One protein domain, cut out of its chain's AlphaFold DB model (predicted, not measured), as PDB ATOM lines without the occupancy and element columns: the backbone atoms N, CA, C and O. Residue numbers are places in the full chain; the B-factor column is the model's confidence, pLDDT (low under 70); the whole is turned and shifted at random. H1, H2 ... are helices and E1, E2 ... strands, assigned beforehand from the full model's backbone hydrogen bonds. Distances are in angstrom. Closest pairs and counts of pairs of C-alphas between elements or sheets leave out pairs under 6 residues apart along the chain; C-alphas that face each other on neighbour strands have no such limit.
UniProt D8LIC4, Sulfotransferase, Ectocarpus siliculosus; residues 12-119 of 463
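This is residues 12 to 119 of the 463 residues of the protein "Sulfotransferase" of Ectocarpus siliculosus (UniProt D8LIC4). The model is a V of two arms that meet where H5 passes into E2: one arm is the helical hairpin of H4 and H5, the other is a two-stranded parallel ribbon, E1 and E2, with H1 packed on it by residues 38 to 46. H2 sits inside the V and crosses the hairpin, short H3 packs on residues 72 to 76 of H4, and residues 83 to 88 stick out at the hairpin's turn. The printed part has 108 residues, in the order E1, H1, H2, H3, H4, H5, E2, and its class is mostly helix. It is compact, with a radius of gyration of the C-alphas of 13.5 A and spans of 37 by 35 by 21 A.

Start at E1, residues 12 to 16, and set it beside E2, residues 110 to 115: they are parallel neighbours at 14 degrees, with N 15 to O 112 and N 112 to O 13 both at 2.8 A, within hydrogen-bond range. With the helices between them they form a strand-helix-strand unit, two parallel neighbour strands joined through helices. Next comes H1, residues 32 to 46; its closest C-alpha to E2 is Val 46, 5.2 A from that of Val 111. Go on to H2, residues 52 to 60, which is close to H1 but not clearly touching, the C-alphas of Leu 41 and Asp 54 being 7.2 A apart. H3, residues 62 to 66, and H2 only just touch, and only at the corner, with 3 pairs of C-alphas within 8 A. H4, residues 70 to 81, touches H2 about perpendicular at 86 degrees, closest at the C-alphas of Gly 59 and His 76, 3.6 A. H5, residues 87 to 107, forms a hairpin with H4, opposite ways at a shallow tilt of 5 degrees, closest at the C-alphas of Val 75 and Ala 97, 5.1 A. With residues 94 to 98 alone H5 also touches H2, about perpendicular at 83 degrees, closest at the C-alphas of Ser 55 and His 98, 5.8 A. In H2, H3, H4 and H5 every O i to N i+4 pair is within hydrogen-bond range; in H1 9 of 11 are.

Find C-alpha 12 at (-31.368, 41.245, -23.960), where E1 begins its 12.5 A. H1 runs 21.8 A, H2 12.4 A, H3 6.0 A and H4 16.3 A. From C-alpha 87 at (-3.400, 25.847, -18.266) H5 runs 30.4 A, and E2 runs 16.4 A to C-alpha 115 at (-33.449, 25.677, -28.318).

The two C-alphas farthest apart are those of Gly 86 and Leu 119, 39.8 A. The printed part has no cut; the link from E1 to H1, 15 residues, is long and the other links are tight. Look for pLDDT under 70 at residues 22 to 35 and residue 119; the mean of the printed part is 86.3.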
ATOM      1  N   VAL A  12     -31.128  42.685 -24.106       97.44
ATOM      2  CA  VAL A  12     -31.368  41.245 -23.960       97.44
ATOM      3  C   VAL A  12     -30.091  40.447 -24.203       97.44
ATOM      4  O   VAL A  12     -29.444  40.538 -25.248       97.44
ATOM      5  N   VAL A  13     -29.755  39.567 -23.258       98.19
ATOM      6  CA  VAL A  13     -28.735  38.539 -23.498       98.19
ATOM      7  C   VAL A  13     -29.396  37.353 -24.185       98.19
ATOM      8  O   VAL A  13     -30.149  36.595 -23.577       98.19
ATOM      9  N   TYR A  14     -29.107  37.173 -25.469       97.94
ATOM     10  CA  TYR A  14     -29.609  36.076 -26.280       97.94
ATOM     11  C   TYR A  14     -28.578  34.948 -26.407       97.94
ATOM     12  O   TYR A  14     -27.433  35.167 -26.807       97.94
ATOM     13  N   VAL A  15     -29.006  33.720 -26.117       97.25
ATOM     14  CA  VAL A  15     -28.198  32.501 -26.229       97.25
ATOM     15  C   VAL A  15     -28.849  31.543 -27.225       97.25
ATOM     16  O   VAL A  15     -29.950  31.025 -27.016       97.25
ATOM     17  N   TYR A  16     -28.153  31.282 -28.327       95.50
ATOM     18  CA  TYR A  16     -28.603  30.373 -29.373       95.50
ATOM     19  C   TYR A  16     -28.164  28.939 -29.064       95.50
ATOM     20  O   TYR A  16     -26.977  28.647 -29.056       95.50
ATOM     21  N   GLU A  17     -29.116  28.022 -28.892       91.50
ATOM     22  CA  GLU A  17     -28.894  26.572 -28.778       91.50
ATOM     23  C   GLU A  17     -27.749  26.185 -27.817       91.50
ATOM     24  O   GLU A  17     -26.807  25.500 -28.236       91.50
ATOM     25  N   PRO A  18     -27.813  26.565 -26.525       91.38
ATOM     26  CA  PRO A  18     -26.711  26.372 -25.571       91.38
ATOM     27  C   PRO A  18     -26.267  24.907 -25.415       91.38
ATOM     28  O   PRO A  18     -25.143  24.630 -25.013       91.38
ATOM     29  N   CYS A  19     -27.131  23.957 -25.774       86.94
ATOM     30  CA  CYS A  19     -26.885  22.521 -25.657       86.94
ATOM     31  C   CYS A  19     -26.469  21.858 -26.978       86.94
ATOM     32  O   CYS A  19     -26.458  20.630 -27.083       86.94
ATOM     33  N   ARG A  20     -26.169  22.637 -28.024       84.75
ATOM     34  CA  ARG A  20     -25.844  22.085 -29.346       84.75
ATOM     35  C   ARG A  20     -24.525  21.318 -29.370       84.75
ATOM     36  O   ARG A  20     -24.459  20.310 -30.069       84.75
ATOM     37  N   ALA A  21     -23.523  21.732 -28.593       77.06
ATOM     38  CA  ALA A  21     -22.271  20.983 -28.443       77.06
ATOM     39  C   ALA A  21     -22.460  19.634 -27.738       77.06
ATOM     40  O   ALA A  21     -21.720  18.690 -28.010       77.06
ATOM     41  N   SER A  22     -23.438  19.534 -26.836       63.81
ATOM     42  CA  SER A  22     -23.593  18.376 -25.957       63.81
ATOM     43  C   SER A  22     -24.195  17.152 -26.649       63.81
ATOM     44  O   SER A  22     -24.141  16.070 -26.079       63.81
ATOM     45  N   GLY A  23     -24.711  17.269 -27.878       54.94
ATOM     46  CA  GLY A  23     -25.258  16.131 -28.616       54.94
ATOM     47  C   GLY A  23     -25.366  16.365 -30.120       54.94
ATOM     48  O   GLY A  23     -25.595  17.482 -30.592       54.94
ATOM     49  N   LYS A  24     -25.257  15.279 -30.900       48.66
ATOM     50  CA  LYS A  24     -25.748  15.281 -32.286       48.66
ATOM     51  C   LYS A  24     -27.234  15.631 -32.233       48.66
ATOM     52  O   LYS A  24     -27.911  15.247 -31.289       48.66
ATOM     53  N   GLY A  25     -27.690  16.425 -33.202       46.72
ATOM     54  CA  GLY A  25     -29.049  16.954 -33.242       46.72
ATOM     55  C   GLY A  25     -30.129  15.874 -33.237       46.72
ATOM     56  O   GLY A  25     -29.914  14.713 -32.932       46.72
ATOM     57  N   VAL A  26     -31.320  16.278 -33.622       42.44
ATOM     58  CA  VAL A  26     -32.569  15.619 -33.267       42.44
ATOM     59  C   VAL A  26     -32.735  14.125 -33.659       42.44
ATOM     60  O   VAL A  26     -33.584  13.432 -33.115       42.44
ATOM     61  N   LEU A  27     -31.867  13.576 -34.509       41.12
ATOM     62  CA  LEU A  27     -31.845  12.154 -34.885       41.12
ATOM     63  C   LEU A  27     -30.588  11.393 -34.391       41.12
ATOM     64  O   LEU A  27     -30.262  10.327 -34.901       41.12
ATOM     65  N   GLY A  28     -29.821  11.954 -33.447       39.34
ATOM     66  CA  GLY A  28     -28.595  11.358 -32.901       39.34
ATOM     67  C   GLY A  28     -28.802  10.619 -31.571       39.34
ATOM     68  O   GLY A  28     -29.469  11.129 -30.679       39.34
ATOM     69  N   ASN A  29     -28.164   9.451 -31.426       39.72
ATOM     70  CA  ASN A  29     -28.282   8.450 -30.341       39.72
ATOM     71  C   ASN A  29     -27.898   8.871 -28.895       39.72
ATOM     72  O   ASN A  29     -27.474   8.031 -28.108       39.72
ATOM     73  N   TYR A  30     -28.044  10.130 -28.492       41.69
ATOM     74  CA  TYR A  30     -27.826  10.548 -27.101       41.69
ATOM     75  C   TYR A  30     -28.959  11.490 -26.696       41.69
ATOM     76  O   TYR A  30     -28.854  12.686 -26.939       41.69
ATOM     77  N   GLN A  31     -30.073  10.972 -26.162       50.34
ATOM     78  CA  GLN A  31     -31.264  11.815 -25.962       50.34
ATOM     79  C   GLN A  31     -31.768  11.969 -24.525       50.34
ATOM     80  O   GLN A  31     -32.103  13.091 -24.189       50.34
ATOM     81  N   MET A  32     -31.765  10.981 -23.625       46.66
ATOM     82  CA  MET A  32     -32.387  11.233 -22.305       46.66
ATOM     83  C   MET A  32     -31.519  12.023 -21.308       46.66
ATOM     84  O   MET A  32     -31.967  13.040 -20.788       46.66
ATOM     85  N   LEU A  33     -30.264  11.624 -21.064       46.53
ATOM     86  CA  LEU A  33     -29.408  12.273 -20.047       46.53
ATOM     87  C   LEU A  33     -29.015  13.720 -20.394       46.53
ATOM     88  O   LEU A  33     -28.714  14.514 -19.511       46.53
ATOM     89  N   LEU A  34     -29.031  14.074 -21.679       57.56
ATOM     90  CA  LEU A  34     -28.704  15.424 -22.136       57.56
ATOM     91  C   LEU A  34     -29.885  16.396 -22.017       57.56
ATOM     92  O   LEU A  34     -29.660  17.603 -22.014       57.56
ATOM     93  N   ARG A  35     -31.129  15.901 -21.906       68.56
ATOM     94  CA  ARG A  35     -32.338  16.743 -21.840       68.56
ATOM     95  C   ARG A  35     -32.468  17.448 -20.487       68.56
ATOM     96  O   ARG A  35     -32.677  18.660 -20.462       68.56
ATOM     97  N   THR A  36     -32.257  16.733 -19.380       71.94
ATOM     98  CA  THR A  36     -32.326  17.305 -18.022       71.94
ATOM     99  C   THR A  36     -31.208  18.304 -17.758       71.94
ATOM    100  O   THR A  36     -31.474  19.418 -17.311       71.94
ATOM    101  N   GLU A  37     -29.972  17.957 -18.119       80.19
ATOM    102  CA  GLU A  37     -28.817  18.857 -18.027       80.19
ATOM    103  C   GLU A  37     -28.981  20.095 -18.915       80.19
ATOM    104  O   GLU A  37     -28.648  21.204 -18.500       80.19
ATOM    105  N   CYS A  38     -29.541  19.935 -20.119       84.19
ATOM    106  CA  CYS A  38     -29.805  21.061 -21.006       84.19
ATOM    107  C   CYS A  38     -30.840  22.026 -20.424       84.19
ATOM    108  O   CYS A  38     -30.630  23.239 -20.446       84.19
ATOM    109  N   PHE A  39     -31.943  21.505 -19.879       82.69
ATOM    110  CA  PHE A  39     -32.937  22.344 -19.219       82.69
ATOM    111  C   PHE A  39     -32.348  23.031 -17.981       82.69
ATOM    112  O   PHE A  39     -32.558  24.227 -17.784       82.69
ATOM    113  N   ALA A  40     -31.569  22.306 -17.172       84.56
ATOM    114  CA  ALA A  40     -30.900  22.864 -16.001       84.56
ATOM    115  C   ALA A  40     -29.935  23.996 -16.385       84.56
ATOM    116  O   ALA A  40     -29.952  25.050 -15.751       84.56
ATOM    117  N   LEU A  41     -29.153  23.819 -17.456       89.75
ATOM    118  CA  LEU A  41     -28.300  24.868 -18.016       89.75
ATOM    119  C   LEU A  41     -29.129  26.068 -18.489       89.75
ATOM    120  O   LEU A  41     -28.828  27.195 -18.112       89.75
ATOM    121  N   ALA A  42     -30.186  25.843 -19.275       89.44
ATOM    122  CA  ALA A  42     -31.047  26.920 -19.757       89.44
ATOM    123  C   ALA A  42     -31.650  27.725 -18.595       89.44
ATOM    124  O   ALA A  42     -31.627  28.950 -18.613       89.44
ATOM    125  N   ARG A  43     -32.112  27.045 -17.542       87.62
ATOM    126  CA  ARG A  43     -32.628  27.684 -16.329       87.62
ATOM    127  C   ARG A  43     -31.561  28.504 -15.602       87.62
ATOM    128  O   ARG A  43     -31.841  29.643 -15.242       87.62
ATOM    129  N   ARG A  44     -30.356  27.955 -15.398       92.56
ATOM    130  CA  ARG A  44     -29.243  28.692 -14.771       92.56
ATOM    131  C   ARG A  44     -28.871  29.931 -15.580       92.56
ATOM    132  O   ARG A  44     -28.716  30.999 -15.006       92.56
ATOM    133  N   LEU A  45     -28.795  29.812 -16.904       94.44
ATOM    134  CA  LEU A  45     -28.518  30.935 -17.804       94.44
ATOM    135  C   LEU A  45     -29.570  32.033 -17.684       94.44
ATOM    136  O   LEU A  45     -29.236  33.194 -17.489       94.44
ATOM    137  N   VAL A  46     -30.837  31.644 -17.732       92.69
ATOM    138  CA  VAL A  46     -31.977  32.552 -17.632       92.69
ATOM    139  C   VAL A  46     -32.029  33.311 -16.297       92.69
ATOM    140  O   VAL A  46     -32.537  34.425 -16.246       92.69
ATOM    141  N   ARG A  47     -31.493  32.722 -15.223       93.12
ATOM    142  CA  ARG A  47     -31.432  33.322 -13.880       93.12
ATOM    143  C   ARG A  47     -30.091  33.968 -13.543       93.12
ATOM    144  O   ARG A  47     -29.917  34.441 -12.426       93.12
ATOM    145  N   CYS A  48     -29.133  33.961 -14.468       96.44
ATOM    146  CA  CYS A  48     -27.757  34.373 -14.193       96.44
ATOM    147  C   CYS A  48     -27.117  33.603 -13.013       96.44
ATOM    148  O   CYS A  48     -26.372  34.172 -12.219       96.44
ATOM    149  N   GLU A  49     -27.416  32.305 -12.897       95.69
ATOM    150  CA  GLU A  49     -26.940  31.363 -11.866       95.69
ATOM    151  C   GLU A  49     -25.989  30.299 -12.458       95.69
ATOM    152  O   GLU A  49     -25.943  29.160 -11.996       95.69
ATOM    153  N   PHE A  50     -25.274  30.622 -13.537       96.00
ATOM    154  CA  PHE A  50     -24.361  29.698 -14.217       96.00
ATOM    155  C   PHE A  50     -22.915  29.884 -13.744       96.00
ATOM    156  O   PHE A  50     -22.543  30.951 -13.260       96.00
ATOM    157  N   ASP A  51     -22.091  28.845 -13.885       97.00
ATOM    158  CA  ASP A  51     -20.691  28.864 -13.451       97.00
ATOM    159  C   ASP A  51     -19.695  29.013 -14.625       97.00
ATOM    160  O   ASP A  51     -20.048  29.170 -15.804       97.00
ATOM    161  N   VAL A  52     -18.402  28.979 -14.295       95.81
ATOM    162  CA  VAL A  52     -17.312  29.014 -15.281       95.81
ATOM    163  C   VAL A  52     -17.363  27.806 -16.227       95.81
ATOM    164  O   VAL A  52     -17.015  27.946 -17.400       95.81
ATOM    165  N   ASN A  53     -17.821  26.635 -15.767       94.00
ATOM    166  CA  ASN A  53     -17.920  25.435 -16.603       94.00
ATOM    167  C   ASN A  53     -19.055  25.560 -17.623       94.00
ATOM    168  O   ASN A  53     -18.886  25.180 -18.780       94.00
ATOM    169  N   ASP A  54     -20.195  26.118 -17.219       95.12
ATOM    170  CA  ASP A  54     -21.299  26.457 -18.113       95.12
ATOM    171  C   ASP A  54     -20.832  27.451 -19.188       95.12
ATOM    172  O   ASP A  54     -21.130  27.281 -20.371       95.12
ATOM    173  N   SER A  55     -20.013  28.437 -18.807       95.19
ATOM    174  CA  SER A  55     -19.427  29.399 -19.751       95.19
ATOM    175  C   SER A  55     -18.422  28.748 -20.710       95.19
ATOM    176  O   SER A  55     -18.469  29.015 -21.911       95.19
ATOM    177  N   ASP A  56     -17.559  27.843 -20.231       92.69
ATOM    178  CA  ASP A  56     -16.655  27.064 -21.096       92.69
ATOM    179  C   ASP A  56     -17.463  26.246 -22.109       92.69
ATOM    180  O   ASP A  56     -17.173  26.289 -23.306       92.69
ATOM    181  N   ARG A  57     -18.535  25.577 -21.652       91.06
ATOM    182  CA  ARG A  57     -19.459  24.807 -22.500       91.06
ATOM    183  C   ARG A  57     -20.069  25.677 -23.596       91.06
ATOM    184  O   ARG A  57     -19.975  25.292 -24.764       91.06
ATOM    185  N   LEU A  58     -20.611  26.851 -23.261       92.62
ATOM    186  CA  LEU A  58     -21.130  27.807 -24.250       92.62
ATOM    187  C   LEU A  58     -20.056  28.228 -25.259       92.62
ATOM    188  O   LEU A  58     -20.304  28.274 -26.464       92.62
ATOM    189  N   GLY A  59     -18.837  28.477 -24.778       91.69
ATOM    190  CA  GLY A  59     -17.709  28.867 -25.611       91.69
ATOM    191  C   GLY A  59     -17.143  27.745 -26.487       91.69
ATOM    192  O   GLY A  59     -16.329  28.022 -27.368       91.69
ATOM    193  N   THR A  60     -17.550  26.484 -26.314       91.31
ATOM    194  CA  THR A  60     -17.056  25.388 -27.166       91.31
ATOM    195  C   THR A  60     -17.712  25.334 -28.549       91.31
ATOM    196  O   THR A  60     -17.051  24.923 -29.509       91.31
ATOM    197  N   ASP A  61     -18.964  25.787 -28.690       90.12
ATOM    198  CA  ASP A  61     -19.698  25.784 -29.961       90.12
ATOM    199  C   ASP A  61     -19.629  27.150 -30.651       90.12
ATOM    200  O   ASP A  61     -20.462  28.030 -30.441       90.12
ATOM    201  N   GLY A  62     -18.650  27.311 -31.543       91.69
ATOM    202  CA  GLY A  62     -18.464  28.564 -32.279       91.69
ATOM    203  C   GLY A  62     -19.619  28.940 -33.204       91.69
ATOM    204  O   GLY A  62     -19.818  30.122 -33.473       91.69
ATOM    205  N   PHE A  63     -20.410  27.970 -33.673       90.50
ATOM    206  CA  PHE A  63     -21.576  28.284 -34.494       90.50
ATOM    207  C   PHE A  63     -22.720  28.776 -33.609       90.50
ATOM    208  O   PHE A  63     -23.300  29.803 -33.926       90.50
ATOM    209  N   ALA A  64     -23.006  28.120 -32.481       92.19
ATOM    210  CA  ALA A  64     -24.004  28.614 -31.528       92.19
ATOM    211  C   ALA A  64     -23.648  30.018 -31.004       92.19
ATOM    212  O   ALA A  64     -24.477  30.929 -31.028       92.19
ATOM    213  N   ALA A  65     -22.385  30.225 -30.632       94.25
ATOM    214  CA  ALA A  65     -21.893  31.518 -30.179       94.25
ATOM    215  C   ALA A  65     -22.016  32.610 -31.259       94.25
ATOM    216  O   ALA A  65     -22.387  33.736 -30.947       94.25
ATOM    217  N   GLY A  66     -21.785  32.277 -32.536       94.19
ATOM    218  CA  GLY A  66     -21.924  33.217 -33.656       94.19
ATOM    219  C   GLY A  66     -23.355  33.708 -33.919       94.19
ATOM    220  O   GLY A  66     -23.525  34.782 -34.492       94.19
ATOM    221  N   PHE A  67     -24.371  32.956 -33.482       93.88
ATOM    222  CA  PHE A  67     -25.783  33.362 -33.540       93.88
ATOM    223  C   PHE A  67     -26.306  33.927 -32.214       93.88
ATOM    224  O   PHE A  67     -27.478  34.270 -32.130       93.88
ATOM    225  N   SER A  68     -25.476  33.998 -31.175       96.50
ATOM    226  CA  SER A  68     -25.847  34.540 -29.863       96.50
ATOM    227  C   SER A  68     -25.526  36.041 -29.774       96.50
ATOM    228  O   SER A  68     -24.979  36.625 -30.717       96.50
ATOM    229  N   SER A  69     -25.851  36.682 -28.647       97.12
ATOM    230  CA  SER A  69     -25.423  38.059 -28.370       97.12
ATOM    231  C   SER A  69     -23.890  38.181 -28.379       97.12
ATOM    232  O   SER A  69     -23.197  37.210 -28.049       97.12
ATOM    233  N   PRO A  70     -23.332  39.368 -28.694       96.38
ATOM    234  CA  PRO A  70     -21.882  39.577 -28.785       96.38
ATOM    235  C   PRO A  70     -21.090  39.081 -27.567       96.38
ATOM    236  O   PRO A  70     -20.048  38.452 -27.736       96.38
ATOM    237  N   VAL A  71     -21.627  39.257 -26.355       96.69
ATOM    238  CA  VAL A  71     -20.986  38.794 -25.113       96.69
ATOM    239  C   VAL A  71     -20.781  37.271 -25.072       96.69
ATOM    240  O   VAL A  71     -19.742  36.795 -24.623       96.69
ATOM    241  N   VAL A  72     -21.706  36.481 -25.629       96.94
ATOM    242  CA  VAL A  72     -21.562  35.017 -25.738       96.94
ATOM    243  C   VAL A  72     -20.515  34.656 -26.799       96.94
ATOM    244  O   VAL A  72     -19.723  33.728 -26.617       96.94
ATOM    245  N   ALA A  73     -20.459  35.411 -27.900       95.75
ATOM    246  CA  ALA A  73     -19.423  35.246 -28.919       95.75
ATOM    247  C   ALA A  73     -18.013  35.531 -28.366       95.75
ATOM    248  O   ALA A  73     -17.053  34.853 -28.744       95.75
ATOM    249  N   ASP A  74     -17.875  36.481 -27.441       95.25
ATOM    250  CA  ASP A  74     -16.603  36.795 -26.783       95.25
ATOM    251  C   ASP A  74     -16.142  35.691 -25.820       95.25
ATOM    252  O   ASP A  74     -14.943  35.387 -25.755       95.25
ATOM    253  N   VAL A  75     -17.078  34.989 -25.171       95.25
ATOM    254  CA  VAL A  75     -16.776  33.754 -24.427       95.25
ATOM    255  C   VAL A  75     -16.182  32.695 -25.356       95.25
ATOM    256  O   VAL A  75     -15.125  32.135 -25.054       95.25
ATOM    257  N   HIS A  76     -16.772  32.475 -26.537       95.75
ATOM    258  CA  HIS A  76     -16.202  31.556 -27.531       95.75
ATOM    259  C   HIS A  76     -14.791  31.961 -27.979       95.75
ATOM    260  O   HIS A  76     -13.896  31.112 -28.046       95.75
ATOM    261  N   LYS A  77     -14.560  33.251 -28.261       95.62
ATOM    262  CA  LYS A  77     -13.225  33.754 -28.635       95.62
ATOM    263  C   LYS A  77     -12.200  33.476 -27.535       95.62
ATOM    264  O   LYS A  77     -11.098  33.029 -27.846       95.62
ATOM    265  N   SER A  78     -12.582  33.666 -26.275       94.06
ATOM    266  CA  SER A  78     -11.724  33.437 -25.108       94.06
ATOM    267  C   SER A  78     -11.380  31.956 -24.934       94.06
ATOM    268  O   SER A  78     -10.204  31.602 -24.817       94.06
ATOM    269  N   VAL A  79     -12.376  31.069 -25.038       91.25
ATOM    270  CA  VAL A  79     -12.170  29.609 -25.024       91.25
ATOM    271  C   VAL A  79     -11.258  29.168 -26.170       91.25
ATOM    272  O   VAL A  79     -10.369  28.338 -25.976       91.25
ATOM    273  N   LYS A  80     -11.442  29.728 -27.371       93.25
ATOM    274  CA  LYS A  80     -10.618  29.416 -28.546       93.25
ATOM    275  C   LYS A  80      -9.178  29.914 -28.393       93.25
ATOM    276  O   LYS A  80      -8.268  29.164 -28.730       93.25
ATOM    277  N   ALA A  81      -8.969  31.128 -27.886       91.56
ATOM    278  CA  ALA A  81      -7.642  31.706 -27.666       91.56
ATOM    279  C   ALA A  81      -6.830  30.935 -26.611       91.56
ATOM    280  O   ALA A  81      -5.618  30.806 -26.740       91.56
ATOM    281  N   GLY A  82      -7.502  30.357 -25.610       88.94
ATOM    282  CA  GLY A  82      -6.874  29.482 -24.619       88.94
ATOM    283  C   GLY A  82      -6.558  28.059 -25.110       88.94
ATOM    284  O   GLY A  82      -6.006  27.255 -24.356       88.94
ATOM    285  N   LYS A  83      -6.911  27.679 -26.349       87.56
ATOM    286  CA  LYS A  83      -6.547  26.355 -26.886       87.56
ATOM    287  C   LYS A  83      -5.060  26.328 -27.241       87.56
ATOM    288  O   LYS A  83      -4.614  27.062 -28.111       87.56
ATOM    289  N   GLY A  84      -4.309  25.434 -26.597       84.88
ATOM    290  CA  GLY A  84      -2.870  25.259 -26.835       84.88
ATOM    291  C   GLY A  84      -1.968  26.167 -25.993       84.88
ATOM    292  O   GLY A  84      -0.751  26.029 -26.056       84.88
ATOM    293  N   SER A  85      -2.539  27.050 -25.171       83.38
ATOM    294  CA  SER A  85      -1.795  27.785 -24.147       83.38
ATOM    295  C   SER A  85      -1.612  26.952 -22.874       83.38
ATOM    296  O   SER A  85      -2.386  26.027 -22.619       83.38
ATOM    297  N   GLY A  86      -0.651  27.323 -22.022       84.56
ATOM    298  CA  GLY A  86      -0.534  26.757 -20.675       84.56
ATOM    299  C   GLY A  86      -1.836  26.903 -19.870       84.56
ATOM    300  O   GLY A  86      -2.576  27.874 -20.048       84.56
ATOM    301  N   GLY A  87      -2.117  25.943 -18.981       84.19
ATOM    302  CA  GLY A  87      -3.400  25.847 -18.266       84.19
ATOM    303  C   GLY A  87      -3.805  27.119 -17.508       84.19
ATOM    304  O   GLY A  87      -4.980  27.476 -17.515       84.19
ATOM    305  N   GLY A  88      -2.835  27.847 -16.941       90.19
ATOM    306  CA  GLY A  88      -3.087  29.108 -16.232       90.19
ATOM    307  C   GLY A  88      -3.645  30.220 -17.126       90.19
ATOM    308  O   GLY A  88      -4.636  30.848 -16.768       90.19
ATOM    309  N   TYR A  89      -3.081  30.410 -18.324       89.00
ATOM    310  CA  TYR A  89      -3.532  31.455 -19.254       89.00
ATOM    311  C   TYR A  89      -4.951  31.193 -19.767       89.00
ATOM    312  O   TYR A  89      -5.781  32.100 -19.825       89.00
ATOM    313  N   ARG A  90      -5.265  29.928 -20.084       90.12
ATOM    314  CA  ARG A  90      -6.627  29.546 -20.478       90.12
ATOM    315  C   ARG A  90      -7.630  29.824 -19.358       90.12
ATOM    316  O   ARG A  90      -8.699  30.363 -19.637       90.12
ATOM    317  N   ALA A  91      -7.302  29.442 -18.122       91.75
ATOM    318  CA  ALA A  91      -8.184  29.642 -16.975       91.75
ATOM    319  C   ALA A  91      -8.463  31.134 -16.726       91.75
ATOM    320  O   ALA A  91      -9.611  31.510 -16.507       91.75
ATOM    321  N   GLU A  92      -7.442  31.985 -16.838       94.31
ATOM    322  CA  GLU A  92      -7.575  33.436 -16.682       94.31
ATOM    323  C   GLU A  92      -8.483  34.063 -17.752       94.31
ATOM    324  O   GLU A  92      -9.394  34.826 -17.420       94.31
ATOM    325  N   LEU A  93      -8.283  33.718 -19.031       93.69
ATOM    326  CA  LEU A  93      -9.124  34.211 -20.128       93.69
ATOM    327  C   LEU A  93     -10.587  33.799 -19.956       93.69
ATOM    328  O   LEU A  93     -11.489  34.624 -20.106       93.69
ATOM    329  N   LEU A  94     -10.821  32.526 -19.633       94.12
ATOM    330  CA  LEU A  94     -12.163  32.009 -19.420       94.12
ATOM    331  C   LEU A  94     -12.838  32.682 -18.217       94.12
ATOM    332  O   LEU A  94     -14.008  33.035 -18.309       94.12
ATOM    333  N   HIS A  95     -12.112  32.906 -17.120       96.38
ATOM    334  CA  HIS A  95     -12.660  33.568 -15.937       96.38
ATOM    335  C   HIS A  95     -13.087  35.013 -16.230       96.38
ATOM    336  O   HIS A  95     -14.182  35.419 -15.850       96.38
ATOM    337  N   ARG A  96     -12.275  35.771 -16.980       96.38
ATOM    338  CA  ARG A  96     -12.642  37.129 -17.420       96.38
ATOM    339  C   ARG A  96     -13.882  37.132 -18.310       96.38
ATOM    340  O   ARG A  96     -14.770  37.953 -18.113       96.38
ATOM    341  N   ALA A  97     -13.950  36.211 -19.270       96.19
ATOM    342  CA  ALA A  97     -15.096  36.107 -20.167       96.19
ATOM    343  C   ALA A  97     -16.374  35.673 -19.433       96.19
ATOM    344  O   ALA A  97     -17.449  36.198 -19.710       96.19
ATOM    345  N   HIS A  98     -16.252  34.758 -18.466       97.44
ATOM    346  CA  HIS A  98     -17.340  34.371 -17.573       97.44
ATOM    347  C   HIS A  98     -17.862  35.572 -16.779       97.44
ATOM    348  O   HIS A  98     -19.066  35.805 -16.772       97.44
ATOM    349  N   GLN A  99     -16.969  36.361 -16.169       98.19
ATOM    350  CA  GLN A  99     -17.368  37.548 -15.415       98.19
ATOM    351  C   GLN A  99     -18.110  38.553 -16.305       98.19
ATOM    352  O   GLN A  99     -19.197  38.986 -15.946       98.19
ATOM    353  N   ALA A 100     -17.593  38.833 -17.506       97.88
ATOM    354  CA  ALA A 100     -18.257  39.725 -18.457       97.88
ATOM    355  C   ALA A 100     -19.654  39.224 -18.871       97.88
ATOM    356  O   ALA A 100     -20.586  40.017 -18.984       97.88
ATOM    357  N   LEU A 101     -19.822  37.911 -19.073       98.00
ATOM    358  CA  LEU A 101     -21.127  37.319 -19.374       98.00
ATOM    359  C   LEU A 101     -22.086  37.403 -18.177       98.00
ATOM    360  O   LEU A 101     -23.266  37.683 -18.369       98.00
ATOM    361  N   MET A 102     -21.598  37.175 -16.955       98.25
ATOM    362  CA  MET A 102     -22.388  37.305 -15.726       98.25
ATOM    363  C   MET A 102     -22.847  38.743 -15.486       98.25
ATOM    364  O   MET A 102     -24.004  38.950 -15.119       98.25
ATOM    365  N   ASP A 103     -21.966  39.717 -15.712       98.19
ATOM    366  CA  ASP A 103     -22.278  41.140 -15.576       98.19
ATOM    367  C   ASP A 103     -23.342  41.539 -16.608       98.19
ATOM    368  O   ASP A 103     -24.412  42.016 -16.231       98.19
ATOM    369  N   ALA A 104     -23.137  41.199 -17.887       98.00
ATOM    370  CA  ALA A 104     -24.122  41.450 -18.941       98.00
ATOM    371  C   ALA A 104     -25.474  40.773 -18.664       98.00
ATOM    372  O   ALA A 104     -26.522  41.357 -18.916       98.00
ATOM    373  N   CYS A 105     -25.469  39.550 -18.127       97.81
ATOM    374  CA  CYS A 105     -26.691  38.835 -17.763       97.81
ATOM    375  C   CYS A 105     -27.491  39.598 -16.696       97.81
ATOM    376  O   CYS A 105     -28.687  39.818 -16.870       97.81
ATOM    377  N   LYS A 106     -26.828  40.042 -15.621       97.12
ATOM    378  CA  LYS A 106     -27.468  40.760 -14.505       97.12
ATOM    379  C   LYS A 106     -27.911  42.175 -14.869       97.12
ATOM    380  O   LYS A 106     -28.879  42.670 -14.299       97.12
ATOM    381  N   GLU A 107     -27.187  42.828 -15.771       97.19
ATOM    382  CA  GLU A 107     -27.511  44.173 -16.256       97.19
ATOM    383  C   GLU A 107     -28.603  44.158 -17.332       97.19
ATOM    384  O   GLU A 107     -29.314  45.150 -17.498       97.19
ATOM    385  N   SER A 108     -28.763  43.042 -18.049       96.56
ATOM    386  CA  SER A 108     -29.802  42.899 -19.066       96.56
ATOM    387  C   SER A 108     -31.203  42.933 -18.466       96.56
ATOM    388  O   SER A 108     -31.454  42.489 -17.346       96.56
ATOM    389  N   ARG A 109     -32.163  43.418 -19.251       95.19
ATOM    390  CA  ARG A 109     -33.578  43.389 -18.878       95.19
ATOM    391  C   ARG A 109     -34.123  41.963 -18.860       95.19
ATOM    392  O   ARG A 109     -34.999  41.650 -18.050       95.19
ATOM    393  N   ALA A 110     -33.630  41.128 -19.771       95.69
ATOM    394  CA  ALA A 110     -34.002  39.729 -19.871       95.69
ATOM    395  C   ALA A 110     -32.904  38.881 -20.513       95.69
ATOM    396  O   ALA A 110     -32.110  39.348 -21.330       95.69
ATOM    397  N   VAL A 111     -32.959  37.585 -20.221       96.88
ATOM    398  CA  VAL A 111     -32.190  36.561 -20.927       96.88
ATOM    399  C   VAL A 111     -33.132  35.769 -21.820       96.88
ATOM    400  O   VAL A 111     -34.173  35.296 -21.366       96.88
ATOM    401  N   ALA A 112     -32.750  35.609 -23.084       96.56
ATOM    402  CA  ALA A 112     -33.496  34.886 -24.101       96.56
ATOM    403  C   ALA A 112     -32.718  33.653 -24.559       96.56
ATOM    404  O   ALA A 112     -31.594  33.769 -25.038       96.56
ATOM    405  N   ILE A 113     -33.307  32.462 -24.482       94.56
ATOM    406  CA  ILE A 113     -32.647  31.228 -24.936       94.56
ATOM    407  C   ILE A 113     -33.453  30.577 -26.032       94.56
ATOM    408  O   ILE A 113     -34.585  30.189 -25.785       94.56
ATOM    409  N   LYS A 114     -32.854  30.357 -27.203       93.38
ATOM    410  CA  LYS A 114     -33.458  29.533 -28.258       93.38
ATOM    411  C   LYS A 114     -32.961  28.090 -28.171       93.38
ATOM    412  O   LYS A 114     -31.757  27.868 -28.102       93.38
ATOM    413  N   THR A 115     -33.842  27.097 -28.278       87.06
ATOM    414  CA  THR A 115     -33.449  25.677 -28.318       87.06
ATOM    415  C   THR A 115     -34.455  24.783 -29.033       87.06
ATOM    416  O   THR A 115     -35.616  24.765 -28.661       87.06
ATOM    417  N   ILE A 116     -34.030  23.978 -30.013       80.62
ATOM    418  CA  ILE A 116     -34.856  22.932 -30.663       80.62
ATOM    419  C   ILE A 116     -34.785  21.547 -30.021       80.62
ATOM    420  O   ILE A 116     -35.130  20.547 -30.653       80.62
ATOM    421  N   ARG A 117     -34.275  21.484 -28.789       73.75
ATOM    422  CA  ARG A 117     -33.884  20.235 -28.121       73.75
ATOM    423  C   ARG A 117     -34.616  19.980 -26.795       73.75
ATOM    424  O   ARG A 117     -34.334  18.972 -26.161       73.75
ATOM    425  N   LEU A 118     -35.537  20.854 -26.374       70.69
ATOM    426  CA  LEU A 118     -36.290  20.735 -25.107       70.69
ATOM    427  C   LEU A 118     -37.696  20.140 -25.298       70.69
ATOM    428  O   LEU A 118     -38.686  20.657 -24.798       70.69
ATOM    429  N   LEU A 119     -37.784  19.061 -26.062       59.41
ATOM    430  CA  LEU A 119     -39.023  18.553 -26.649       59.41
ATOM    431  C   LEU A 119     -40.099  18.108 -25.664       59.41
ATOM    432  O   LEU A 119     -41.255  18.489 -25.798       59.41
TER     433      LEU A 119